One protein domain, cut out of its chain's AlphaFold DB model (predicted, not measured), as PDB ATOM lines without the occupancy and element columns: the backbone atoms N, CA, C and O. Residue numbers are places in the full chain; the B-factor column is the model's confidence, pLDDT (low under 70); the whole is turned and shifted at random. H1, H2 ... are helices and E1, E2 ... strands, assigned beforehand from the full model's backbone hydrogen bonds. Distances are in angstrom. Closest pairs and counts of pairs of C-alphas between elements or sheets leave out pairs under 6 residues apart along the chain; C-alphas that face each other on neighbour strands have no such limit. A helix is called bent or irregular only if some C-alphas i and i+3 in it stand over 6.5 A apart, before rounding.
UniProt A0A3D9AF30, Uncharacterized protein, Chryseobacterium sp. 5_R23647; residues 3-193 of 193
ATOM      1  N   PHE A   3     207.121 203.590 257.135       97.12
ATOM      2  CA  PHE A   3     208.176 204.031 256.229       97.12
ATOM      3  C   PHE A   3     209.539 203.788 256.871       97.12
ATOM      4  O   PHE A   3     209.638 203.652 258.093       97.12
ATOM      5  N   ILE A   4     210.578 203.768 256.043       97.06
ATOM      6  CA  ILE A   4     211.972 203.661 256.461       97.06
ATOM      7  C   ILE A   4     212.802 204.796 255.856       97.06
ATOM      8  O   ILE A   4     212.594 205.189 254.710       97.06
ATOM      9  N   HIS A   5     213.739 205.327 256.634       95.50
ATOM     10  CA  HIS A   5     214.782 206.249 256.182       95.50
ATOM     11  C   HIS A   5     216.146 205.707 256.610       95.50
ATOM     12  O   HIS A   5     216.273 205.170 257.714       95.50
ATOM     13  N   PHE A   6     217.160 205.840 255.757       94.19
ATOM     14  CA  PHE A   6     218.497 205.313 256.021       94.19
ATOM     15  C   PHE A   6     219.441 206.416 256.471       94.19
ATOM     16  O   PHE A   6     219.503 207.478 255.862       94.19
ATOM     17  N   ILE A   7     220.186 206.135 257.535       92.75
ATOM     18  CA  ILE A   7     221.088 207.086 258.182       92.75
ATOM     19  C   ILE A   7     222.442 206.441 258.451       92.75
ATOM     20  O   ILE A   7     222.560 205.213 258.539       92.75
ATOM     21  N   SER A   8     223.455 207.274 258.654       92.00
ATOM     22  CA  SER A   8     224.750 206.817 259.132       92.00
ATOM     23  C   SER A   8     224.814 206.756 260.663       92.00
ATOM     24  O   SER A   8     223.924 207.212 261.394       92.00
ATOM     25  N   LYS A   9     225.916 206.201 261.178       88.88
ATOM     26  CA  LYS A   9     226.187 206.148 262.620       88.88
ATOM     27  C   LYS A   9     226.250 207.537 263.262       88.88
ATOM     28  O   LYS A   9     225.829 207.670 264.407       88.88
ATOM     29  N   SER A  10     226.794 208.539 262.571       86.50
ATOM     30  CA  SER A  10     226.964 209.889 263.129       86.50
ATOM     31  C   SER A  10     225.619 210.583 263.365       86.50
ATOM     32  O   SER A  10     225.467 211.305 264.350       86.50
ATOM     33  N   THR A  11     224.612 210.291 262.539       88.06
ATOM     34  CA  THR A  11     223.257 210.841 262.682       88.06
ATOM     35  C   THR A  11     222.434 210.119 263.756       88.06
ATOM     36  O   THR A  11     221.547 210.724 264.365       88.06
ATOM     37  N   LEU A  12     222.740 208.851 264.052       87.00
ATOM     38  CA  LEU A  12     221.962 208.000 264.965       87.00
ATOM     39  C   LEU A  12     221.714 208.631 266.341       87.00
ATOM     40  O   LEU A  12     220.595 208.578 266.854       87.00
ATOM     41  N   ASP A  13     222.740 209.224 266.951       80.25
ATOM     42  CA  ASP A  13     222.610 209.794 268.296       80.25
ATOM     43  C   ASP A  13     221.783 211.083 268.308       80.25
ATOM     44  O   ASP A  13     221.103 211.373 269.293       80.25
ATOM     45  N   SER A  14     221.763 211.822 267.196       84.31
ATOM     46  CA  SER A  14     220.931 213.019 267.059       84.31
ATOM     47  C   SER A  14     219.439 212.676 266.972       84.31
ATOM     48  O   SER A  14     218.607 213.347 267.589       84.31
ATOM     49  N   ILE A  15     219.108 211.579 266.287       86.94
ATOM     50  CA  ILE A  15     217.731 211.183 265.976       86.94
ATOM     51  C   ILE A  15     216.976 210.699 267.208       86.94
ATOM     52  O   ILE A  15     215.786 210.975 267.340       86.94
ATOM     53  N   LYS A  16     217.666 210.047 268.151       78.88
ATOM     54  CA  LYS A  16     217.057 209.587 269.411       78.88
ATOM     55  C   LYS A  16     216.370 210.718 270.182       78.88
ATOM     56  O   LYS A  16     215.371 210.472 270.844       78.88
ATOM     57  N   ASN A  17     216.901 211.938 270.079       83.25
ATOM     58  CA  ASN A  17     216.400 213.097 270.818       83.25
ATOM     59  C   ASN A  17     215.621 214.079 269.935       83.25
ATOM     60  O   ASN A  17     214.674 214.699 270.407       83.25
ATOM     61  N   LYS A  18     216.031 214.257 268.673       87.44
ATOM     62  CA  LYS A  18     215.491 215.297 267.782       87.44
ATOM     63  C   LYS A  18     214.565 214.755 266.694       87.44
ATOM     64  O   LYS A  18     213.944 215.548 265.995       87.44
ATOM     65  N   GLY A  19     214.467 213.438 266.529       90.56
ATOM     66  CA  GLY A  19     213.812 212.844 265.368       90.56
ATOM     67  C   GLY A  19     214.588 213.107 264.073       90.56
ATOM     68  O   GLY A  19     215.765 213.473 264.113       90.56
ATOM     69  N   LEU A  20     213.939 212.915 262.924       90.44
ATOM     70  CA  LEU A  20     214.530 213.205 261.615       90.44
ATOM     71  C   LEU A  20     214.189 214.631 261.199       90.44
ATOM     72  O   LEU A  20     213.023 215.028 261.186       90.44
ATOM     73  N   GLN A  21     215.218 215.391 260.855       88.69
ATOM     74  CA  GLN A  21     215.082 216.774 260.427       88.69
ATOM     75  C   GLN A  21     215.172 216.850 258.908       88.69
ATOM     76  O   GLN A  21     215.880 216.063 258.284       88.69
ATOM     77  N   THR A  22     214.461 217.796 258.305       85.81
ATOM     78  CA  THR A  22     214.630 218.100 256.888       85.81
ATOM     79  C   THR A  22     216.021 218.672 256.671       85.81
ATOM     80  O   THR A  22     216.338 219.745 257.195       85.81
ATOM     81  N   GLU A  23     216.840 217.974 255.899       72.44
ATOM     82  CA  GLU A  23     218.178 218.425 255.540       72.44
ATOM     83  C   GLU A  23     218.193 218.954 254.100       72.44
ATOM     84  O   GLU A  23     217.273 218.731 253.304       72.44
ATOM     85  N   SER A  24     219.238 219.716 253.769       51.59
ATOM     86  CA  SER A  24     219.498 220.128 252.392       51.59
ATOM     87  C   SER A  24     220.180 218.972 251.663       51.59
ATOM     88  O   SER A  24     221.363 218.716 251.876       51.59
ATOM     89  N   HIS A  25     219.453 218.287 250.787       57.69
ATOM     90  CA  HIS A  25     219.999 217.271 249.892       57.69
ATOM     91  C   HIS A  25     220.274 217.855 248.501       57.69
ATOM     92  O   HIS A  25     219.797 218.930 248.138       57.69
ATOM     93  N   TYR A  26     221.026 217.120 247.679       49.88
ATOM     94  CA  TYR A  26     221.351 217.539 246.310       49.88
ATOM     95  C   TYR A  26     220.113 217.700 245.403       49.88
ATOM     96  O   TYR A  26     220.188 218.392 244.392       49.88
ATOM     97  N   GLN A  27     218.972 217.101 245.771       52.75
ATOM     98  CA  GLN A  27     217.690 217.233 245.058       52.75
ATOM     99  C   GLN A  27     216.727 218.240 245.720       52.75
ATOM    100  O   GLN A  27     215.563 218.308 245.331       52.75
ATOM    101  N   GLY A  28     217.193 219.025 246.700       63.56
ATOM    102  CA  GLY A  28     216.407 220.046 247.398       63.56
ATOM    103  C   GLY A  28     216.295 219.814 248.907       63.56
ATOM    104  O   GLY A  28     217.028 219.022 249.493       63.56
ATOM    105  N   PHE A  29     215.367 220.530 249.543       75.50
ATOM    106  CA  PHE A  29     215.077 220.392 250.972       75.50
ATOM    107  C   PHE A  29     214.079 219.258 251.217       75.50
ATOM    108  O   PHE A  29     212.990 219.271 250.642       75.50
ATOM    109  N   GLY A  30     214.412 218.318 252.101       86.81
ATOM    110  CA  GLY A  30     213.468 217.293 252.542       86.81
ATOM    111  C   GLY A  30     214.130 216.058 253.135       86.81
ATOM    112  O   GLY A  30     215.314 216.068 253.447       86.81
ATOM    113  N   ILE A  31     213.341 215.002 253.311       89.62
ATOM    114  CA  ILE A  31     213.780 213.686 253.782       89.62
ATOM    115  C   ILE A  31     213.294 212.657 252.762       89.62
ATOM    116  O   ILE A  31     212.101 212.616 252.445       89.62
ATOM    117  N   PHE A  32     214.206 211.826 252.255       91.62
ATOM    118  CA  PHE A  32     213.845 210.699 251.394       91.62
ATOM    119  C   PHE A  32     213.417 209.516 252.242       91.62
ATOM    120  O   PHE A  32     214.192 209.004 253.048       91.62
ATOM    121  N   ILE A  33     212.181 209.075 252.061       94.12
ATOM    122  CA  ILE A  33     211.617 207.967 252.820       94.12
ATOM    123  C   ILE A  33     211.092 206.908 251.860       94.12
ATOM    124  O   ILE A  33     210.569 207.208 250.786       94.12
ATOM    125  N   TYR A  34     211.195 205.654 252.270       94.94
ATOM    126  CA  TYR A  34     210.768 204.515 251.474       94.94
ATOM    127  C   TYR A  34     209.546 203.887 252.136       94.94
ATOM    128  O   TYR A  34     209.557 203.680 253.355       94.94
ATOM    129  N   PRO A  35     208.463 203.614 251.390       95.19
ATOM    130  CA  PRO A  35     207.320 202.917 251.953       95.19
ATOM    131  C   PRO A  35     207.756 201.530 252.404       95.19
ATOM    132  O   PRO A  35     208.375 200.811 251.628       95.19
ATOM    133  N   LEU A  36     207.382 201.105 253.613       95.44
ATOM    134  CA  LEU A  36     207.674 199.752 254.086       95.44
ATOM    135  C   LEU A  36     206.711 198.731 253.440       95.44
ATOM    136  O   LEU A  36     205.889 198.092 254.095       95.44
ATOM    137  N   ILE A  37     206.778 198.638 252.113       93.56
ATOM    138  CA  ILE A  37     206.092 197.689 251.235       93.56
ATOM    139  C   ILE A  37     207.167 196.821 250.593       93.56
ATOM    140  O   ILE A  37     208.193 197.339 250.155       93.56
ATOM    141  N   LYS A  38     206.920 195.511 250.488       91.06
ATOM    142  CA  LYS A  38     207.810 194.615 249.749       91.06
ATOM    143  C   LYS A  38     207.793 194.960 248.255       91.06
ATOM    144  O   LYS A  38     206.749 194.861 247.603       91.06
ATOM    145  N   ILE A  39     208.956 195.334 247.736       90.62
ATOM    146  CA  ILE A  39     209.264 195.395 246.310       90.62
ATOM    147  C   ILE A  39     210.387 194.392 246.089       90.62
ATOM    148  O   ILE A  39     211.422 194.478 246.741       90.62
ATOM    149  N   ASP A  40     210.151 193.424 245.214       91.50
ATOM    150  CA  ASP A  40     211.131 192.389 244.912       91.50
ATOM    151  C   ASP A  40     212.325 192.985 244.147       91.50
ATOM    152  O   ASP A  40     212.183 193.950 243.393       91.50
ATOM    153  N   LEU A  41     213.502 192.386 244.305       90.38
ATOM    154  CA  LEU A  41     214.600 192.496 243.350       90.38
ATOM    155  C   LEU A  41     214.144 191.992 241.986       90.38
ATOM    156  O   LEU A  41     213.345 191.054 241.905       90.38
ATOM    157  N   LYS A  42     214.649 192.622 240.927       90.19
ATOM    158  CA  LYS A  42     214.443 192.204 239.543       90.19
ATOM    159  C   LYS A  42     215.790 192.104 238.850       90.19
ATOM    160  O   LYS A  42     216.545 193.070 238.793       90.19
ATOM    161  N   ALA A  43     216.099 190.906 238.375       86.88
ATOM    162  CA  ALA A  43     217.356 190.590 237.735       86.88
ATOM    163  C   ALA A  43     217.532 191.444 236.469       86.88
ATOM    164  O   ALA A  43     216.623 191.488 235.639       86.88
ATOM    165  N   PRO A  44     218.703 192.078 236.264       80.31
ATOM    166  CA  PRO A  44     218.946 192.904 235.082       80.31
ATOM    167  C   PRO A  44     219.008 192.085 233.781       80.31
ATOM    168  O   PRO A  44     218.952 192.655 232.690       80.31
ATOM    169  N   ASN A  45     219.188 190.764 233.883       85.06
ATOM    170  CA  ASN A  45     219.118 189.798 232.789       85.06
ATOM    171  C   ASN A  45     218.860 188.376 233.340       85.06
ATOM    172  O   ASN A  45     218.851 188.164 234.554       85.06
ATOM    173  N   GLU A  46     218.671 187.399 232.449       90.25
ATOM    174  CA  GLU A  46     218.330 186.011 232.806       90.25
ATOM    175  C   GLU A  46     219.379 185.301 233.682       90.25
ATOM    176  O   GLU A  46     219.018 184.437 234.480       90.25
ATOM    177  N   GLU A  47     220.658 185.677 233.581       92.62
ATOM    178  CA  GLU A  47     221.754 185.043 234.327       92.62
ATOM    179  C   GLU A  47     221.638 185.297 235.837       92.62
ATOM    180  O   GLU A  47     221.985 184.433 236.639       92.62
ATOM    181  N   PHE A  48     221.086 186.450 236.226       90.56
ATOM    182  CA  PHE A  48     220.912 186.856 237.625       90.56
ATOM    183  C   PHE A  48     219.568 186.411 238.230       90.56
ATOM    184  O   PHE A  48     219.302 186.668 239.401       90.56
ATOM    185  N   VAL A  49     218.702 185.726 237.473       92.31
ATOM    186  CA  VAL A  49     217.384 185.270 237.965       92.31
ATOM    187  C   VAL A  49     217.481 184.292 239.148       92.31
ATOM    188  O   VAL A  49     216.653 184.392 240.059       92.31
ATOM    189  N   PRO A  50     218.434 183.337 239.197       93.75
ATOM    190  CA  PRO A  50     218.612 182.495 240.379       93.75
ATOM    191  C   PRO A  50     218.954 183.311 241.634       93.75
ATOM    192  O   PRO A  50     218.333 183.098 242.675       93.75
ATOM    193  N   GLU A  51     219.865 184.282 241.508       91.12
ATOM    194  CA  GLU A  51     220.266 185.184 242.595       91.12
ATOM    195  C   GLU A  51     219.094 186.063 243.051       91.12
ATOM    196  O   GLU A  51     218.811 186.132 244.245       91.12
ATOM    197  N   GLU A  52     218.327 186.643 242.115       92.25
ATOM    198  CA  GLU A  52     217.089 187.376 242.420       92.25
ATOM    199  C   GLU A  52     216.153 186.539 243.302       92.25
ATOM    200  O   GLU A  52     215.652 187.020 244.321       92.25
ATOM    201  N   ARG A  53     215.883 185.288 242.907       92.75
ATOM    202  CA  ARG A  53     214.949 184.406 243.625       92.75
ATOM    203  C   ARG A  53     215.439 184.085 245.029       92.75
ATOM    204  O   ARG A  53     214.631 184.071 245.962       92.75
ATOM    205  N   GLU A  54     216.733 183.824 245.173       93.38
ATOM    206  CA  GLU A  54     217.357 183.563 246.465       93.38
ATOM    207  C   GLU A  54     217.260 184.794 247.374       93.38
ATOM    208  O   GLU A  54     216.715 184.707 248.478       93.38
ATOM    209  N   MET A  55     217.684 185.962 246.887       91.50
ATOM    210  CA  MET A  55     217.646 187.208 247.653       91.50
ATOM    211  C   MET A  55     216.215 187.590 248.055       91.50
ATOM    212  O   MET A  55     215.965 187.893 249.218       91.50
ATOM    213  N   ASN A  56     215.243 187.501 247.143       91.94
ATOM    214  CA  ASN A  56     213.838 187.812 247.436       91.94
ATOM    215  C   ASN A  56     213.195 186.892 248.484       91.94
ATOM    216  O   ASN A  56     212.185 187.268 249.098       91.94
ATOM    217  N   SER A  57     213.743 185.688 248.658       91.94
ATOM    218  CA  SER A  57     213.277 184.707 249.641       91.94
ATOM    219  C   SER A  57     213.911 184.917 251.016       91.94
ATOM    220  O   SER A  57     213.267 184.634 252.024       91.94
ATOM    221  N   ASN A  58     215.145 185.425 251.054       93.94
ATOM    222  CA  ASN A  58     215.948 185.510 252.273       93.94
ATOM    223  C   ASN A  58     215.966 186.907 252.908       93.94
ATOM    224  O   ASN A  58     216.110 187.006 254.125       93.94
ATOM    225  N   LEU A  59     215.819 187.974 252.116       93.62
ATOM    226  CA  LEU A  59     215.881 189.349 252.609       93.62
ATOM    227  C   LEU A  59     214.538 189.828 253.177       93.62
ATOM    228  O   LEU A  59     213.463 189.607 252.608       93.62
ATOM    229  N   SER A  60     214.612 190.552 254.292       94.88
ATOM    230  CA  SER A  60     213.511 191.337 254.853       94.88
ATOM    231  C   SER A  60     213.139 192.533 253.962       94.88
ATOM    232  O   SER A  60     213.876 192.924 253.058       94.88
ATOM    233  N   ILE A  61     211.981 193.156 254.225       94.69
ATOM    234  CA  ILE A  61     211.545 194.364 253.498       94.69
ATOM    235  C   ILE A  61     212.560 195.496 253.698       94.69
ATOM    236  O   ILE A  61     212.871 196.228 252.762       94.69
ATOM    237  N   GLU A  62     213.081 195.630 254.915       95.50
ATOM    238  CA  GLU A  62     214.097 196.608 255.272       95.50
ATOM    239  C   GLU A  62     215.399 196.405 254.489       95.50
ATOM    240  O   GLU A  62     215.926 197.377 253.953       95.50
ATOM    241  N   GLU A  63     215.887 195.165 254.380       94.12
ATOM    242  CA  GLU A  63     217.108 194.833 253.625       94.12
ATOM    243  C   GLU A  63     216.941 195.054 252.117       94.12
ATOM    244  O   GLU A  63     217.855 195.540 251.455       94.12
ATOM    245  N   LEU A  64     215.754 194.765 251.573       92.00
ATOM    246  CA  LEU A  64     215.434 195.059 250.176       92.00
ATOM    247  C   LEU A  64     215.566 196.566 249.893       92.00
ATOM    248  O   LEU A  64     216.292 196.973 248.985       92.00
ATOM    249  N   TRP A  65     214.924 197.414 250.700       92.25
ATOM    250  CA  TRP A  65     215.014 198.867 250.523       92.25
ATOM    251  C   TRP A  65     216.413 199.423 250.766       92.25
ATOM    252  O   TRP A  65     216.817 200.371 250.090       92.25
ATOM    253  N   GLU A  66     217.157 198.841 251.701       91.88
ATOM    254  CA  GLU A  66     218.515 199.266 252.032       91.88
ATOM    255  C   GLU A  66     219.470 199.133 250.835       91.88
ATOM    256  O   GLU A  66     220.318 200.008 250.633       91.88
ATOM    257  N   GLY A  67     219.240 198.148 249.957       85.12
ATOM    258  CA  GLY A  67     219.988 197.962 248.711       85.12
ATOM    259  C   GLY A  67     219.978 199.162 247.750       85.12
ATOM    260  O   GLY A  67     220.922 199.311 246.973       85.12
ATOM    261  N   ILE A  68     218.969 200.040 247.817       84.38
ATOM    262  CA  ILE A  68     218.914 201.300 247.045       84.38
ATOM    263  C   ILE A  68     219.055 202.510 247.970       84.38
ATOM    264  O   ILE A  68     219.831 203.427 247.696       84.38
ATOM    265  N   GLY A  69     218.298 202.536 249.066       87.75
ATOM    266  CA  GLY A  69     218.124 203.734 249.879       87.75
ATOM    267  C   GLY A  69     219.348 204.146 250.692       87.75
ATOM    268  O   GLY A  69     219.427 205.296 251.118       87.75
ATOM    269  N   ALA A  70     220.320 203.246 250.872       90.00
ATOM    270  CA  ALA A  70     221.550 203.510 251.615       90.00
ATOM    271  C   ALA A  70     222.816 203.561 250.742       90.00
ATOM    272  O   ALA A  70     223.926 203.606 251.279       90.00
ATOM    273  N   LEU A  71     222.692 203.579 249.406       87.38
ATOM    274  CA  LEU A  71     223.841 203.519 248.486       87.38
ATOM    275  C   LEU A  71     224.903 204.589 248.772       87.38
ATOM    276  O   LEU A  71     226.092 204.279 248.796       87.38
ATOM    277  N   HIS A  72     224.488 205.828 249.043       86.69
ATOM    278  CA  HIS A  72     225.421 206.912 249.351       86.69
ATOM    279  C   HIS A  72     226.204 206.661 250.652       86.69
ATOM    280  O   HIS A  72     227.417 206.854 250.697       86.69
ATOM    281  N   ILE A  73     225.528 206.159 251.688       90.25
ATOM    282  CA  ILE A  73     226.133 205.847 252.992       90.25
ATOM    283  C   ILE A  73     227.142 204.700 252.838       90.25
ATOM    284  O   ILE A  73     228.248 204.758 253.374       90.25
ATOM    285  N   ARG A  74     226.800 203.683 252.034       88.06
ATOM    286  CA  ARG A  74     227.711 202.582 251.685       88.06
ATOM    287  C   ARG A  74     228.935 203.065 250.912       88.06
ATOM    288  O   ARG A  74     230.044 202.640 251.213       88.06
ATOM    289  N   GLN A  75     228.756 203.959 249.940       89.12
ATOM    290  CA  GLN A  75     229.865 204.544 249.173       89.12
ATOM    291  C   GLN A  75     230.812 205.364 250.056       89.12
ATOM    292  O   GLN A  75     232.014 205.384 249.806       89.12
ATOM    293  N   ALA A  76     230.290 205.983 251.116       90.00
ATOM    294  CA  ALA A  76     231.084 206.644 252.149       90.00
ATOM    295  C   ALA A  76     231.758 205.664 253.135       90.00
ATOM    296  O   ALA A  76     232.473 206.098 254.038       90.00
ATOM    297  N   ASN A  77     231.562 204.349 252.966       91.25
ATOM    298  CA  ASN A  77     232.041 203.289 253.858       91.25
ATOM    299  C   ASN A  77     231.575 203.477 255.315       91.25
ATOM    300  O   ASN A  77     232.291 203.171 256.273       91.25
ATOM    301  N   GLU A  78     230.365 204.010 255.486       92.06
ATOM    302  CA  GLU A  78     229.751 204.223 256.789       92.06
ATOM    303  C   GLU A  78     228.793 203.091 257.153       92.06
ATOM    304  O   GLU A  78     228.217 202.399 256.313       92.06
ATOM    305  N   LYS A  79     228.590 202.915 258.458       92.94
ATOM    306  CA  LYS A  79     227.618 201.953 258.967       92.94
ATOM    307  C   LYS A  79     226.195 202.463 258.746       92.94
ATOM    308  O   LYS A  79     225.859 203.543 259.237       92.94
ATOM    309  N   VAL A  80     225.376 201.644 258.093       94.75
ATOM    310  CA  VAL A  80     223.984 201.946 257.748       94.75
ATOM    311  C   VAL A  80     223.037 201.544 258.879       94.75
ATOM    312  O   VAL A  80     223.145 200.463 259.464       94.75
ATOM    313  N   PHE A  81     222.071 202.410 259.170       95.25
ATOM    314  CA  PHE A  81     220.932 202.105 260.028       95.25
ATOM    315  C   PHE A  81     219.632 202.494 259.328       95.25
ATOM    316  O   PHE A  81     219.573 203.508 258.637       95.25
ATOM    317  N   GLY A  82     218.585 201.704 259.541       95.88
ATOM    318  CA  GLY A  82     217.235 201.977 259.060       95.88
ATOM    319  C   GLY A  82     216.361 202.496 260.187       95.88
ATOM    320  O   GLY A  82     216.141 201.793 261.170       95.88
ATOM    321  N   VAL A  83     215.842 203.711 260.063       96.56
ATOM    322  CA  VAL A  83     214.892 204.294 261.015       96.56
ATOM    323  C   VAL A  83     213.488 204.031 260.499       96.56
ATOM    324  O   VAL A  83     213.101 204.585 259.473       96.56
ATOM    325  N   VAL A  84     212.729 203.190 261.201       97.56
ATOM    326  CA  VAL A  84     211.346 202.864 260.839       97.56
ATOM    327  C   VAL A  84     210.382 203.690 261.679       97.56
ATOM    328  O   VAL A  84     210.480 203.719 262.908       97.56
ATOM    329  N   PHE A  85     209.423 204.334 261.023       96.50
ATOM    330  CA  PHE A  85     208.441 205.229 261.639       96.50
ATOM    331  C   PHE A  85     207.076 205.099 260.959       96.50
ATOM    332  O   PHE A  85     206.922 204.450 259.923       96.50
ATOM    333  N   SER A  86     206.043 205.685 261.562       94.00
ATOM    334  CA  SER A  86     204.707 205.773 260.962       94.00
ATOM    335  C   SER A  86     204.300 207.214 260.776       94.00
ATOM    336  O   SER A  86     204.362 207.991 261.721       94.00
ATOM    337  N   LEU A  87     203.850 207.547 259.571       92.44
ATOM    338  CA  LEU A  87     203.360 208.883 259.255       92.44
ATOM    339  C   LEU A  87     201.837 208.941 259.379       92.44
ATOM    340  O   LEU A  87     201.135 207.993 259.010       92.44
ATOM    341  N   SER A  88     201.349 210.059 259.917       90.31
ATOM    342  CA  SER A  88     199.926 210.371 260.045       90.31
ATOM    343  C   SER A  88     199.366 210.934 258.726       90.31
ATOM    344  O   SER A  88     200.089 211.108 257.740       90.31
ATOM    345  N   SER A  89     198.065 211.241 258.699       91.06
ATOM    346  CA  SER A  89     197.418 211.844 257.528       91.06
ATOM    347  C   SER A  89     197.968 213.232 257.170       91.06
ATOM    348  O   SER A  89     197.852 213.653 256.023       91.06
ATOM    349  N   GLU A  90     198.606 213.934 258.111       92.25
ATOM    350  CA  GLU A  90     199.106 215.300 257.909       92.25
ATOM    351  C   GLU A  90     200.321 215.383 256.969       92.25
ATOM    352  O   GLU A  90     200.691 216.477 256.537       92.25
ATOM    353  N   PHE A  91     200.966 214.250 256.683       92.94
ATOM    354  CA  PHE A  91     202.097 214.171 255.759       92.94
ATOM    355  C   PHE A  91     201.658 214.038 254.297       92.94
ATOM    356  O   PHE A  91     202.506 214.084 253.411       92.94
ATOM    357  N   TRP A  92     200.357 213.891 254.030       93.06
ATOM    358  CA  TRP A  92     199.814 213.890 252.676       93.06
ATOM    359  C   TRP A  92     199.339 215.295 252.266       93.06
ATOM    360  O   TRP A  92     198.833 216.040 253.108       93.06
ATOM    361  N   PRO A  93     199.437 215.668 250.977       93.31
ATOM    362  CA  PRO A  93     200.032 214.897 249.886       93.31
ATOM    363  C   PRO A  93     201.555 214.761 249.981       93.31
ATOM    364  O   PRO A  93     202.230 215.675 250.443       93.31
ATOM    365  N   MET A  94     202.077 213.651 249.462       93.06
ATOM    366  CA  MET A  94     203.509 213.403 249.283       93.06
ATOM    367  C   MET A  94     203.885 213.451 247.804       93.06
ATOM    368  O   MET A  94     203.093 213.069 246.936       93.06
ATOM    369  N   GLU A  95     205.114 213.877 247.529       93.62
ATOM    370  CA  GLU A  95     205.732 213.698 246.219       93.62
ATOM    371  C   GLU A  95     206.456 212.355 246.183       93.62
ATOM    372  O   GLU A  95     207.287 212.062 247.042       93.62
ATOM    373  N   ILE A  96     206.140 211.535 245.188       94.00
ATOM    374  CA  ILE A  96     206.756 210.228 244.970       94.00
ATOM    375  C   ILE A  96     207.536 210.295 243.669       94.00
ATOM    376  O   ILE A  96     206.971 210.621 242.627       94.00
ATOM    377  N   ASN A  97     208.823 209.983 243.732       93.25
ATOM    378  CA  ASN A  97     209.669 209.844 242.556       93.25
ATOM    379  C   ASN A  97     209.755 208.363 242.213       93.25
ATOM    380  O   ASN A  97     209.978 207.540 243.104       93.25
ATOM    381  N   ILE A  98     209.545 208.039 240.940       92.94
ATOM    382  CA  ILE A  98     209.730 206.698 240.394       92.94
ATOM    383  C   ILE A  98     210.441 206.861 239.055       92.94
ATOM    384  O   ILE A  98     209.848 207.333 238.084       92.94
ATOM    385  N   ASP A  99     211.699 206.442 239.001       91.25
ATOM    386  CA  ASP A  99     212.499 206.483 237.785       91.25
ATOM    387  C   ASP A  99     212.676 205.066 237.253       91.25
ATOM    388  O   ASP A  99     213.299 204.217 237.900       91.25
ATOM    389  N   VAL A 100     212.121 204.802 236.071       91.88
ATOM    390  CA  VAL A 100     212.049 203.447 235.504       91.88
ATOM    391  C   VAL A 100     212.818 203.323 234.199       91.88
ATOM    392  O   VAL A 100     212.919 204.272 233.419       91.88
ATOM    393  N   ARG A 101     213.347 202.128 233.924       92.00
ATOM    394  CA  ARG A 101     214.028 201.842 232.655       92.00
ATOM    395  C   ARG A 101     213.045 201.816 231.482       92.00
ATOM    396  O   ARG A 101     211.888 201.416 231.621       92.00
ATOM    397  N   SER A 102     213.528 202.177 230.291       91.75
ATOM    398  CA  SER A 102     212.696 202.279 229.083       91.75
ATOM    399  C   SER A 102     211.897 201.015 228.762       91.75
ATOM    400  O   SER A 102     210.765 201.124 228.298       91.75
ATOM    401  N   HIS A 103     212.426 199.821 229.029       91.50
ATOM    402  CA  HIS A 103     211.740 198.582 228.662       91.50
ATOM    403  C   HIS A 103     210.495 198.277 229.517       91.50
ATOM    404  O   HIS A 103     209.586 197.628 229.004       91.50
ATOM    405  N   ILE A 104     210.402 198.787 230.755       93.06
ATOM    406  CA  ILE A 104     209.184 198.676 231.586       93.06
ATOM    407  C   ILE A 104     208.281 199.915 231.504       93.06
ATOM    408  O   ILE A 104     207.103 199.845 231.848       93.06
ATOM    409  N   SER A 105     208.800 201.046 231.013       93.81
ATOM    410  CA  SER A 105     208.101 202.342 230.995       93.81
ATOM    411  C   SER A 105     206.716 202.312 230.327       93.81
ATOM    412  O   SER A 105     205.761 202.860 230.873       93.81
ATOM    413  N   LYS A 106     206.574 201.617 229.188       93.50
ATOM    414  CA  LYS A 106     205.296 201.475 228.464       93.50
ATOM    415  C   LYS A 106     204.259 200.719 229.278       93.50
ATOM    416  O   LYS A 106     203.122 201.163 229.402       93.50
ATOM    417  N   GLN A 107     204.664 199.593 229.860       94.81
ATOM    418  CA  GLN A 107     203.778 198.814 230.713       94.81
ATOM    419  C   GLN A 107     203.448 199.584 231.998       94.81
ATOM    420  O   GLN A 107     202.349 199.444 232.525       94.81
ATOM    421  N   PHE A 108     204.367 200.403 232.516       95.06
ATOM    422  CA  PHE A 108     204.115 201.259 233.676       95.06
ATOM    423  C   PHE A 108     203.072 202.333 233.385       95.06
ATOM    424  O   PHE A 108     202.101 202.440 234.131       95.06
ATOM    425  N   ALA A 109     203.203 203.047 232.266       94.00
ATOM    426  CA  ALA A 109     202.207 204.018 231.825       94.00
ATOM    427  C   ALA A 109     200.827 203.376 231.606       94.00
ATOM    428  O   ALA A 109     199.824 203.872 232.109       94.00
ATOM    429  N   PHE A 110     200.787 202.207 230.961       93.38
ATOM    430  CA  PHE A 110     199.546 201.467 230.735       93.38
ATOM    431  C   PHE A 110     198.857 201.017 232.032       93.38
ATOM    432  O   PHE A 110     197.638 201.137 232.157       93.38
ATOM    433  N   GLU A 111     199.602 200.491 233.011       94.81
ATOM    434  CA  GLU A 111     199.026 200.126 234.312       94.81
ATOM    435  C   GLU A 111     198.622 201.360 235.127       94.81
ATOM    436  O   GLU A 111     197.627 201.312 235.852       94.81
ATOM    437  N   PHE A 112     199.353 202.470 235.000       94.00
ATOM    438  CA  PHE A 112     199.007 203.737 235.634       94.00
ATOM    439  C   PHE A 112     197.699 204.317 235.082       94.00
ATOM    440  O   PHE A 112     196.821 204.665 235.862       94.00
ATOM    441  N   ASP A 113     197.506 204.341 233.763       89.56
ATOM    442  CA  ASP A 113     196.291 204.884 233.134       89.56
ATOM    443  C   ASP A 113     195.019 204.095 233.493       89.56
ATOM    444  O   ASP A 113     193.903 204.617 233.454       89.56
ATOM    445  N   LYS A 114     195.168 202.828 233.894       90.69
ATOM    446  CA  LYS A 114     194.063 202.017 234.423       90.69
ATOM    447  C   LYS A 114     193.676 202.377 235.854       90.69
ATOM    448  O   LYS A 114     192.615 201.930 236.306       90.69
ATOM    449  N   LEU A 115     194.503 203.126 236.586       89.12
ATOM    450  CA  LEU A 115     194.181 203.571 237.936       89.12
ATOM    451  C   LEU A 115     193.005 204.545 237.883       89.12
ATOM    452  O   LEU A 115     193.153 205.748 237.706       89.12
ATOM    453  N   LYS A 116     191.800 204.020 238.098       81.00
ATOM    454  CA  LYS A 116     190.593 204.827 238.303       81.00
ATOM    455  C   LYS A 116     190.569 205.365 239.734       81.00
ATOM    456  O   LYS A 116     189.746 204.942 240.541       81.00
ATOM    457  N   THR A 117     191.510 206.244 240.066       85.31
ATOM    458  CA  THR A 117     191.614 206.853 241.395       85.31
ATOM    459  C   THR A 117     191.887 208.346 241.304       85.31
ATOM    460  O   THR A 117     192.612 208.799 240.427       85.31
ATOM    461  N   ASN A 118     191.336 209.096 242.257       88.88
ATOM    462  CA  ASN A 118     191.689 210.496 242.471       88.88
ATOM    463  C   ASN A 118     192.850 210.638 243.463       88.88
ATOM    464  O   ASN A 118     193.164 211.752 243.854       88.88
ATOM    465  N   ASP A 119     193.471 209.530 243.888       94.00
ATOM    466  CA  ASP A 119     194.489 209.545 244.939       94.00
ATOM    467  C   ASP A 119     195.926 209.747 244.434       94.00
ATOM    468  O   ASP A 119     196.841 209.974 245.233       94.00
ATOM    469  N   VAL A 120     196.142 209.639 243.121       94.56
ATOM    470  CA  VAL A 120     197.466 209.675 242.494       94.56
ATOM    471  C   VAL A 120     197.406 210.504 241.222       94.56
ATOM    472  O   VAL A 120     196.587 210.247 240.347       94.56
ATOM    473  N   PHE A 121     198.317 211.464 241.098       92.38
ATOM    474  CA  PHE A 121     198.405 212.341 239.938       92.38
ATOM    475  C   PHE A 121     199.822 212.330 239.387       92.38
ATOM    476  O   PHE A 121     200.769 212.640 240.112       92.38
ATOM    477  N   TYR A 122     199.970 212.017 238.100       91.62
ATOM    478  CA  TYR A 122     201.231 212.222 237.399       91.62
ATOM    479  C   TYR A 122     201.484 213.728 237.234       91.62
ATOM    480  O   TYR A 122     200.602 214.487 236.819       91.62
ATOM    481  N   GLN A 123     202.674 214.186 237.624       75.19
ATOM    482  CA  GLN A 123     203.023 215.600 237.566       75.19
ATOM    483  C   GLN A 123     203.019 216.087 236.105       75.19
ATOM    484  O   GLN A 123     203.576 215.418 235.240       75.19
ATOM    485  N   LYS A 124     202.468 217.297 235.877       64.25
ATOM    486  CA  LYS A 124     202.447 218.109 234.628       64.25
ATOM    487  C   LYS A 124     201.127 218.202 233.836       64.25
ATOM    488  O   LYS A 124     201.162 218.766 232.752       64.25
ATOM    489  N   ASN A 125     199.971 217.747 234.333       60.19
ATOM    490  CA  ASN A 125     198.721 217.699 233.529       60.19
ATOM    491  C   ASN A 125     198.892 216.945 232.191       60.19
ATOM    492  O   ASN A 125     198.104 217.130 231.267       60.19
ATOM    493  N   LEU A 126     199.941 216.130 232.076       71.31
ATOM    494  CA  LEU A 126     200.221 215.308 230.912       71.31
ATOM    495  C   LEU A 126     199.655 213.917 231.170       71.31
ATOM    496  O   LEU A 126     199.612 213.465 232.316       71.31
ATOM    497  N   ASN A 127     199.248 213.225 230.114       84.31
ATOM    498  CA  ASN A 127     199.004 211.797 230.194       84.31
ATOM    499  C   ASN A 127     200.363 211.064 230.164       84.31
ATOM    500  O   ASN A 127     201.238 211.390 229.360       84.31
ATOM    501  N   LEU A 128     200.573 210.106 231.074       90.06
ATOM    502  CA  LEU A 128     201.859 209.411 231.191       90.06
ATOM    503  C   LEU A 128     202.156 208.558 229.950       90.06
ATOM    504  O   LEU A 128     203.301 208.517 229.503       90.06
ATOM    505  N   THR A 129     201.136 207.922 229.369       90.50
ATOM    506  CA  THR A 129     201.261 207.164 228.117       90.50
ATOM    507  C   THR A 129     201.682 208.068 226.964       90.50
ATOM    508  O   THR A 129     202.655 207.744 226.290       90.50
ATOM    509  N   GLU A 130     201.064 209.240 226.796       89.50
ATOM    510  CA  GLU A 130     201.462 210.218 225.769       89.50
ATOM    511  C   GLU A 130     202.929 210.651 225.928       89.50
ATOM    512  O   GLU A 130     203.671 210.737 224.946       89.50
ATOM    513  N   VAL A 131     203.384 210.879 227.168       91.31
ATOM    514  CA  VAL A 131     204.794 211.194 227.444       91.31
ATOM    515  C   VAL A 131     205.695 210.045 227.006       91.31
ATOM    516  O   VAL A 131     206.665 210.279 226.288       91.31
ATOM    517  N   VAL A 132     205.378 208.813 227.399       93.06
ATOM    518  CA  VAL A 132     206.178 207.629 227.057       93.06
ATOM    519  C   VAL A 132     206.213 207.378 225.547       93.06
ATOM    520  O   VAL A 132     207.263 207.026 225.010       93.06
ATOM    521  N   GLU A 133     205.099 207.588 224.848       91.50
ATOM    522  CA  GLU A 133     204.999 207.442 223.393       91.50
ATOM    523  C   GLU A 133     205.763 208.528 222.626       91.50
ATOM    524  O   GLU A 133     206.246 208.273 221.523       91.50
ATOM    525  N   SER A 134     205.939 209.715 223.216       92.06
ATOM    526  CA  SER A 134     206.698 210.811 222.601       92.06
ATOM    527  C   SER A 134     208.220 210.598 222.592       92.06
ATOM    528  O   SER A 134     208.942 211.295 221.874       92.06
ATOM    529  N   ILE A 135     208.736 209.641 223.373       92.94
ATOM    530  CA  ILE A 135     210.177 209.400 223.503       92.94
ATOM    531  C   ILE A 135     210.674 208.554 222.324       92.94
ATOM    532  O   ILE A 135     210.347 207.378 222.189       92.94
ATOM    533  N   SER A 136     211.533 209.143 221.489       91.06
ATOM    534  CA  SER A 136     212.102 208.483 220.304       91.06
ATOM    535  C   SER A 136     213.298 207.571 220.602       91.06
ATOM    536  O   SER A 136     213.641 206.709 219.791       91.06
ATOM    537  N   ALA A 137     213.952 207.746 221.753       92.81
ATOM    538  CA  ALA A 137     215.101 206.941 222.147       92.81
ATOM    539  C   ALA A 137     214.683 205.502 222.494       92.81
ATOM    540  O   ALA A 137     213.703 205.269 223.195       92.81
ATOM    541  N   THR A 138     215.471 204.517 222.063       87.94
ATOM    542  CA  THR A 138     215.221 203.096 222.377       87.94
ATOM    543  C   THR A 138     215.649 202.722 223.799       87.94
ATOM    544  O   THR A 138     215.070 201.832 224.424       87.94
ATOM    545  N   LYS A 139     216.656 203.423 224.333       92.06
ATOM    546  CA  LYS A 139     217.158 203.279 225.704       92.06
ATOM    547  C   LYS A 139     217.123 204.635 226.395       92.06
ATOM    548  O   LYS A 139     217.757 205.576 225.928       92.06
ATOM    549  N   TYR A 140     216.381 204.715 227.491       91.50
ATOM    550  CA  TYR A 140     216.241 205.911 228.316       91.50
ATOM    551  C   TYR A 140     215.797 205.528 229.731       91.50
ATOM    552  O   TYR A 140     215.377 204.392 229.976       91.50
ATOM    553  N   THR A 141     215.865 206.499 230.634       91.81
ATOM    554  CA  THR A 141     215.228 206.446 231.949       91.81
ATOM    555  C   THR A 141     214.045 207.395 231.934       91.81
ATOM    556  O   THR A 141     214.188 208.560 231.566       91.81
ATOM    557  N   LEU A 142     212.868 206.887 232.283       91.75
ATOM    558  CA  LEU A 142     211.682 207.701 232.471       91.75
ATOM    559  C   LEU A 142     211.722 208.260 233.893       91.75
ATOM    560  O   LEU A 142     211.358 207.555 234.831       91.75
ATOM    561  N   GLU A 143     212.182 209.500 234.037       91.50
ATOM    562  CA  GLU A 143     212.202 210.197 235.324       91.50
ATOM    563  C   GLU A 143     210.829 210.805 235.614       91.50
ATOM    564  O   GLU A 143     210.369 211.700 234.891       91.50
ATOM    565  N   THR A 144     210.134 210.301 236.636       89.94
ATOM    566  CA  THR A 144     208.744 210.700 236.890       89.94
ATOM    567  C   THR A 144     208.448 210.992 238.341       89.94
ATOM    568  O   THR A 144     208.979 210.390 239.272       89.94
ATOM    569  N   LYS A 145     207.539 211.948 238.510       92.88
ATOM    570  CA  LYS A 145     207.074 212.443 239.793       92.88
ATOM    571  C   LYS A 145     205.563 212.343 239.856       92.88
ATOM    572  O   LYS A 145     204.862 212.696 238.904       92.88
ATOM    573  N   PHE A 146     205.075 211.901 241.001       94.19
ATOM    574  CA  PHE A 146     203.662 211.739 241.283       94.19
ATOM    575  C   PHE A 146     203.309 212.497 242.549       94.19
ATOM    576  O   PHE A 146     204.019 212.424 243.550       94.19
ATOM    577  N   LYS A 147     202.173 213.187 242.526       94.44
ATOM    578  CA  LYS A 147     201.537 213.685 243.740       94.44
ATOM    579  C   LYS A 147     200.573 212.617 244.231       94.44
ATOM    580  O   LYS A 147     199.623 212.280 243.529       94.44
ATOM    581  N   VAL A 148     200.805 212.108 245.432       95.31
ATOM    582  CA  VAL A 148     199.947 211.106 246.069       95.31
ATOM    583  C   VAL A 148     199.279 211.731 247.283       95.31
ATOM    584  O   VAL A 148     199.960 212.314 248.120       95.31
ATOM    585  N   ILE A 149     197.955 211.637 247.386       95.44
ATOM    586  CA  ILE A 149     197.178 212.259 248.476       95.44
ATOM    587  C   ILE A 149     196.790 211.285 249.598       95.44
ATOM    588  O   ILE A 149     196.249 211.729 250.608       95.44
ATOM    589  N   SER A 150     197.062 209.985 249.467       95.25
ATOM    590  CA  SER A 150     196.664 208.990 250.470       95.25
ATOM    591  C   SER A 150     197.567 207.750 250.496       95.25
ATOM    592  O   SER A 150     198.264 207.427 249.532       95.25
ATOM    593  N   GLU A 151     197.490 206.991 251.595       95.06
ATOM    594  CA  GLU A 151     198.140 205.678 251.706       95.06
ATOM    595  C   GLU A 151     197.627 204.687 250.644       95.06
ATOM    596  O   GLU A 151     198.422 203.936 250.074       95.06
ATOM    597  N   SER A 152     196.320 204.682 250.351       95.00
ATOM    598  CA  SER A 152     195.741 203.844 249.292       95.00
ATOM    599  C   SER A 152     196.320 204.198 247.927       95.00
ATOM    600  O   SER A 152     196.717 203.297 247.192       95.00
ATOM    601  N   GLY A 153     196.451 205.492 247.626       95.81
ATOM    602  CA  GLY A 153     197.083 205.972 246.404       95.81
ATOM    603  C   GLY A 153     198.525 205.495 246.268       95.81
ATOM    604  O   GLY A 153     198.899 204.969 245.220       95.81
ATOM    605  N   LEU A 154     199.323 205.591 247.339       96.00
ATOM    606  CA  LEU A 154     200.714 205.129 247.305       96.00
ATOM    607  C   LEU A 154     200.790 203.625 247.028       96.00
ATOM    608  O   LEU A 154     201.573 203.190 246.185       96.00
ATOM    609  N   ARG A 155     199.942 202.826 247.684       95.69
ATOM    610  CA  ARG A 155     199.865 201.379 247.436       95.69
ATOM    611  C   ARG A 155     199.495 201.072 245.988       95.69
ATOM    612  O   ARG A 155     200.125 200.210 245.384       95.69
ATOM    613  N   SER A 156     198.517 201.782 245.428       96.00
ATOM    614  CA  SER A 156     198.111 201.623 244.029       96.00
ATOM    615  C   SER A 156     199.236 201.966 243.053       96.00
ATOM    616  O   SER A 156     199.484 201.193 242.133       96.00
ATOM    617  N   LEU A 157     199.955 203.069 243.277       95.88
ATOM    618  CA  LEU A 157     201.080 203.477 242.431       95.88
ATOM    619  C   LEU A 157     202.219 202.444 242.452       95.88
ATOM    620  O   LEU A 157     202.710 202.043 241.396       95.88
ATOM    621  N   ILE A 158     202.608 201.974 243.643       95.38
ATOM    622  CA  ILE A 158     203.647 200.942 243.797       95.38
ATOM    623  C   ILE A 158     203.206 199.613 243.174       95.38
ATOM    624  O   ILE A 158     204.020 198.904 242.586       95.38
ATOM    625  N   GLU A 159     201.922 199.269 243.255       95.00
ATOM    626  CA  GLU A 159     201.406 198.056 242.625       95.00
ATOM    627  C   GLU A 159     201.415 198.142 241.094       95.00
ATOM    628  O   GLU A 159     201.764 197.158 240.445       95.00
ATOM    629  N   CYS A 160     201.109 199.304 240.505       94.81
ATOM    630  CA  CYS A 160     201.300 199.519 239.067       94.81
ATOM    631  C   CYS A 160     202.760 199.309 238.679       94.81
ATOM    632  O   CYS A 160     203.040 198.532 237.776       94.81
ATOM    633  N   TYR A 161     203.688 199.921 239.418       94.81
ATOM    634  CA  TYR A 161     205.117 199.739 239.187       94.81
ATOM    635  C   TYR A 161     205.525 198.253 239.202       94.81
ATOM    636  O   TYR A 161     206.136 197.774 238.246       94.81
ATOM    637  N   LYS A 162     205.107 197.491 240.221       93.81
ATOM    638  CA  LYS A 162     205.383 196.048 240.328       93.81
ATOM    639  C   LYS A 162     204.789 195.240 239.169       93.81
ATOM    640  O   LYS A 162     205.478 194.410 238.579       93.81
ATOM    641  N   LYS A 163     203.519 195.479 238.817       94.06
ATOM    642  CA  LYS A 163     202.831 194.784 237.711       94.06
ATOM    643  C   LYS A 163     203.491 195.016 236.362       94.06
ATOM    644  O   LYS A 163     203.387 194.172 235.477       94.06
ATOM    645  N   SER A 164     204.185 196.135 236.219       93.62
ATOM    646  CA  SER A 164     204.886 196.487 234.993       93.62
ATOM    647  C   SER A 164     206.271 195.862 234.859       93.62
ATOM    648  O   SER A 164     206.980 196.178 233.910       93.62
ATOM    649  N   GLY A 165     206.645 194.967 235.778       91.50
ATOM    650  CA  GLY A 165     207.979 194.370 235.844       91.50
ATOM    651  C   GLY A 165     208.955 195.172 236.701       91.50
ATOM    652  O   GLY A 165     210.137 194.846 236.739       91.50
ATOM    653  N   GLY A 166     208.474 196.203 237.399       91.75
ATOM    654  CA  GLY A 166     209.271 196.979 238.332       91.75
ATOM    655  C   GLY A 166     209.744 196.162 239.533       91.75
ATOM    656  O   GLY A 166     209.012 195.344 240.092       91.75
ATOM    657  N   GLY A 167     210.971 196.439 239.954       91.06
ATOM    658  CA  GLY A 167     211.584 195.958 241.178       91.06
ATOM    659  C   GLY A 167     212.908 196.661 241.458       91.06
ATOM    660  O   GLY A 167     213.374 197.499 240.680       91.06
ATOM    661  N   ILE A 168     213.547 196.321 242.571       82.38
ATOM    662  CA  ILE A 168     214.888 196.830 242.882       82.38
ATOM    663  C   ILE A 168     215.837 196.444 241.730       82.38
ATOM    664  O   ILE A 168     215.780 195.312 241.260       82.38
ATOM    665  N   TRP A 169     216.657 197.406 241.274       77.69
ATOM    666  CA  TRP A 169     217.498 197.423 240.048       77.69
ATOM    667  C   TRP A 169     216.802 197.793 238.732       77.69
ATOM    668  O   TRP A 169     217.445 198.386 237.852       77.69
ATOM    669  N   GLU A 170     215.500 197.533 238.622       83.25
ATOM    670  CA  GLU A 170     214.669 197.964 237.492       83.25
ATOM    671  C   GLU A 170     214.080 199.370 237.677       83.25
ATOM    672  O   GLU A 170     213.758 200.055 236.702       83.25
ATOM    673  N   ALA A 171     214.020 199.856 238.921       75.62
ATOM    674  CA  ALA A 171     213.987 201.286 239.207       75.62
ATOM    675  C   ALA A 171     215.377 201.818 239.536       75.62
ATOM    676  O   ALA A 171     216.116 201.248 240.340       75.62
ATOM    677  N   ILE A 172     215.678 202.969 238.947       72.19
ATOM    678  CA  ILE A 172     216.853 203.771 239.286       72.19
ATOM    679  C   ILE A 172     216.581 204.571 240.563       72.19
ATOM    680  O   ILE A 172     217.490 204.776 241.365       72.19
ATOM    681  N   SER A 173     215.326 204.959 240.799       80.12
ATOM    682  CA  SER A 173     214.896 205.551 242.061       80.12
ATOM    683  C   SER A 173     213.421 205.239 242.346       80.12
ATOM    684  O   SER A 173     212.592 205.247 241.440       80.12
ATOM    685  N   VAL A 174     213.097 204.931 243.605       89.69
ATOM    686  CA  VAL A 174     211.723 204.926 244.137       89.69
ATOM    687  C   VAL A 174     211.785 205.482 245.546       89.69
ATOM    688  O   VAL A 174     212.306 204.816 246.435       89.69
ATOM    689  N   TYR A 175     211.290 206.694 245.763       92.00
ATOM    690  CA  TYR A 175     211.268 207.298 247.096       92.00
ATOM    691  C   TYR A 175     210.136 208.311 247.230       92.00
ATOM    692  O   TYR A 175     209.702 208.933 246.259       92.00
ATOM    693  N   CYS A 176     209.674 208.496 248.462       93.88
ATOM    694  CA  CYS A 176     208.787 209.589 248.831       93.88
ATOM    695  C   CYS A 176     209.650 210.733 249.363       93.88
ATOM    696  O   CYS A 176     210.550 210.511 250.176       93.88
ATOM    697  N   LEU A 177     209.369 211.952 248.926       91.81
ATOM    698  CA  LEU A 177     209.963 213.161 249.469       91.81
ATOM    699  C   LEU A 177     208.976 213.796 250.448       91.81
ATOM    700  O   LEU A 177     207.838 214.102 250.085       91.81
ATOM    701  N   ILE A 178     209.426 214.018 251.681       91.19
ATOM    702  CA  ILE A 178     208.692 214.817 252.666       91.19
ATOM    703  C   ILE A 178     209.487 216.068 253.035       91.19
ATOM    704  O   ILE A 178     210.711 216.044 253.127       91.19
ATOM    705  N   THR A 179     208.778 217.164 253.280       89.50
ATOM    706  CA  THR A 179     209.350 218.468 253.662       89.50
ATOM    707  C   THR A 179     209.001 218.857 255.099       89.50
ATOM    708  O   THR A 179     209.146 220.010 255.497       89.50
ATOM    709  N   LYS A 180     208.531 217.887 255.888       90.88
ATOM    710  CA  LYS A 180     208.234 218.027 257.314       90.88
ATOM    711  C   LYS A 180     209.192 217.163 258.120       90.88
ATOM    712  O   LYS A 180     209.520 216.052 257.704       90.88
ATOM    713  N   ASN A 181     209.587 217.663 259.284       92.06
ATOM    714  CA  ASN A 181     210.349 216.887 260.255       92.06
ATOM    715  C   ASN A 181     209.519 215.701 260.761       92.06
ATOM    716  O   ASN A 181     208.293 215.783 260.856       92.06
ATOM    717  N   ILE A 182     210.199 214.619 261.124       92.38
ATOM    718  CA  ILE A 182     209.604 213.469 261.804       92.38
ATOM    719  C   ILE A 182     210.038 213.546 263.259       92.38
ATOM    720  O   ILE A 182     211.229 213.481 263.558       92.38
ATOM    721  N   GLU A 183     209.081 213.682 264.166       92.38
ATOM    722  CA  GLU A 183     209.358 213.747 265.598       92.38
ATOM    723  C   GLU A 183     209.909 212.413 266.136       92.38
ATOM    724  O   GLU A 183     209.600 211.331 265.633       92.38
ATOM    725  N   ALA A 184     210.720 212.473 267.197       91.62
ATOM    726  CA  ALA A 184     211.340 211.284 267.787       91.62
ATOM    727  C   ALA A 184     210.308 210.252 268.285       91.62
ATOM    728  O   ALA A 184     210.540 209.050 268.188       91.62
ATOM    729  N   ASN A 185     209.150 210.711 268.770       92.06
ATOM    730  CA  ASN A 185     208.032 209.868 269.219       92.06
ATOM    731  C   ASN A 185     207.370 209.059 268.079       92.06
ATOM    732  O   ASN A 185     206.680 208.081 268.359       92.06
ATOM    733  N   MET A 186     207.577 209.432 266.809       94.06
ATOM    734  CA  MET A 186     207.051 208.718 265.642       94.06
ATOM    735  C   MET A 186     207.943 207.539 265.230       94.06
ATOM    736  O   MET A 186     207.523 206.682 264.443       94.06
ATOM    737  N   ILE A 187     209.176 207.498 265.742       94.19
ATOM    738  CA  ILE A 187     210.145 206.439 265.471       94.19
ATOM    739  C   ILE A 187     209.749 205.197 266.260       94.19
ATOM    740  O   ILE A 187     209.672 205.202 267.484       94.19
ATOM    741  N   LYS A 188     209.529 204.103 265.535       95.69
ATOM    742  CA  LYS A 188     209.113 202.821 266.103       95.69
ATOM    743  C   LYS A 188     210.294 201.931 266.442       95.69
ATOM    744  O   LYS A 188     210.305 201.285 267.484       95.69
ATOM    745  N   ARG A 189     211.264 201.848 265.531       95.81
ATOM    746  CA  ARG A 189     212.452 201.005 265.693       95.81
ATOM    747  C   ARG A 189     213.601 201.494 264.827       95.81
ATOM    748  O   ARG A 189     213.394 202.177 263.827       95.81
ATOM    749  N   ILE A 190     214.805 201.089 265.216       95.12
ATOM    750  CA  ILE A 190     216.026 201.293 264.444       95.12
ATOM    751  C   ILE A 190     216.607 199.920 264.126       95.12
ATOM    752  O   ILE A 190     216.899 199.140 265.032       95.12
ATOM    753  N   VAL A 191     216.755 199.637 262.840       95.88
ATOM    754  CA  VAL A 191     217.347 198.413 262.304       95.88
ATOM    755  C   VAL A 191     218.817 198.679 262.015       95.88
ATOM    756  O   VAL A 191     219.186 199.742 261.516       95.88
ATOM    757  N   LYS A 192     219.669 197.722 262.366       94.69
ATOM    758  CA  LYS A 192     221.094 197.756 262.055       94.69
ATOM    759  C   LYS A 192     221.346 196.754 260.933       94.69
ATOM    760  O   LYS A 192     221.012 195.587 261.123       94.69
ATOM    761  N   PHE A 193     221.959 197.222 259.852       92.31
ATOM    762  CA  PHE A 193     222.471 196.390 258.765       92.31
ATOM    763  C   PHE A 193     223.970 196.114 258.966       92.31
ATOM    764  O   PHE A 193     224.635 196.877 259.722       92.31
TER     765      PHE A 193
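AT A GLANCE: This is residues 3 to 193 of the 193 residues of an uncharacterized protein of Chryseobacterium sp. 5_R23647 (UniProt A0A3D9AF30). One strongly twisted sheet of nine strands runs through the domain: at one end E1, E3, E4, E8 and E9 curl round helix H3, and at the other, where E5, E7 and E6 follow beyond E8, H5 and H7 cover the same face as H3. H1 covers the opposite face near E4, and H2 lies off the sheet. The printed part has 191 residues, with seven named helices and nine named strands in the order E1 H1 E2 E3 H2 H3 H4 E4 E5 H5 E6 H6 E7 H7 E8 E9; the class is mixed, helices and strands. The sheet is branched at E3, and its neighbour pairs are antiparallel. The whole is compact, with a radius of gyration of the C-alphas of 16.9 A, and spans 49 by 40 by 27 A.

HOW THE PARTS SIT: E1, residues 3 to 8, has E3, residues 28 to 35, on one side and E4, residues 80 to 86, on the other side. N 4 and O 34 are 2.9 A apart and N 5 and O 83 are 3.0 A apart, within hydrogen-bond range. H1, residues 9 to 18, is on the sheet at a height of 9.2 A, over E4, and runs along the strands at 3 degrees to E4 on the local plane; the closest C-alphas of H1 and E4 are those of Lys 9 and Val 80, 6.8 A apart. E2, residues 23 to 25, forms a hairpin with E3, with N 25 and O 28 at 2.8 A. E3 is staggered: it pairs with E2 over residues 28 to 30, with E8, residues 171 to 178, over 31 to 33, and with E1 over 34 to 35; N 33 and O 176 are 2.9 A apart. H2, residues 46 to 58, is not on the sheet; it is close but not clearly touching H3, residues 61 to 69, with the C-alphas of Asn 56 and Leu 64 closest at 7.9 A. The sheet curls round H3, whose Gly 69 has its C-alpha 6.4 A from that of Phe 6. H4, residues 71 to 75, only grazes the sheet. E9, residues 187 to 192, is beside E4, with N 84 and O 189 at 2.9 A. E5, residues 94 to 101, has E7, residues 141 to 148, on one side and E8 on the other side; N 96 and O 146 are 2.8 A apart, N 99 and O 173 2.9 A. H5, residues 102 to 113, is at a height of 8.7 A over the sheet, over E5. E6, residues 120 to 122, is an edge strand beside E7, with N 121 and O 147 at 2.9 A. H6, residues 128 to 134, only grazes the sheet and touches H5 at a steep tilt of 41 degrees, opposite ways, closest at the C-alphas of Ala 109 and Thr 129, 5.0 A. H7, residues 151 to 163, is on the same face as H5 and touches it with residues 108 to 112 of H5 alone, closest at the C-alphas of Glu 111 and Cys 160, 5.3 A. Every O i to N i+4 pair is within hydrogen-bond range in H4, H6 and H7; the counts are 7 of 9 in H2, 4 of 5 in H3, 6 of 8 in H5 and 2 of 6 in H1, where 4 of 7 O i to N i+3 pairs are within range.

IN THESE COORDINATES: E1 begins at C-alpha 3, (208.176, 204.031, 256.229), and E9 ends at C-alpha 192, (221.094, 197.756, 262.055). E5 is 22.8 A long, E7 21.3 A, H2 19.6 A and H7 18.3 A. H1 is only just irregular, with C-alphas 10 and 13 6.8 A apart; H2 is irregular, with 47 and 50 at 7.3 A, and so is H5, with 103 and 106 at 7.1 A.

THE WHOLE: The C-alphas of Asn 17 and Ser 136 are the two farthest apart, 50.9 A. The printed part has no cut, and no link is long. The mean pLDDT of the printed part is 89.7; residues 24 to 28 and 124 to 125 are under 70.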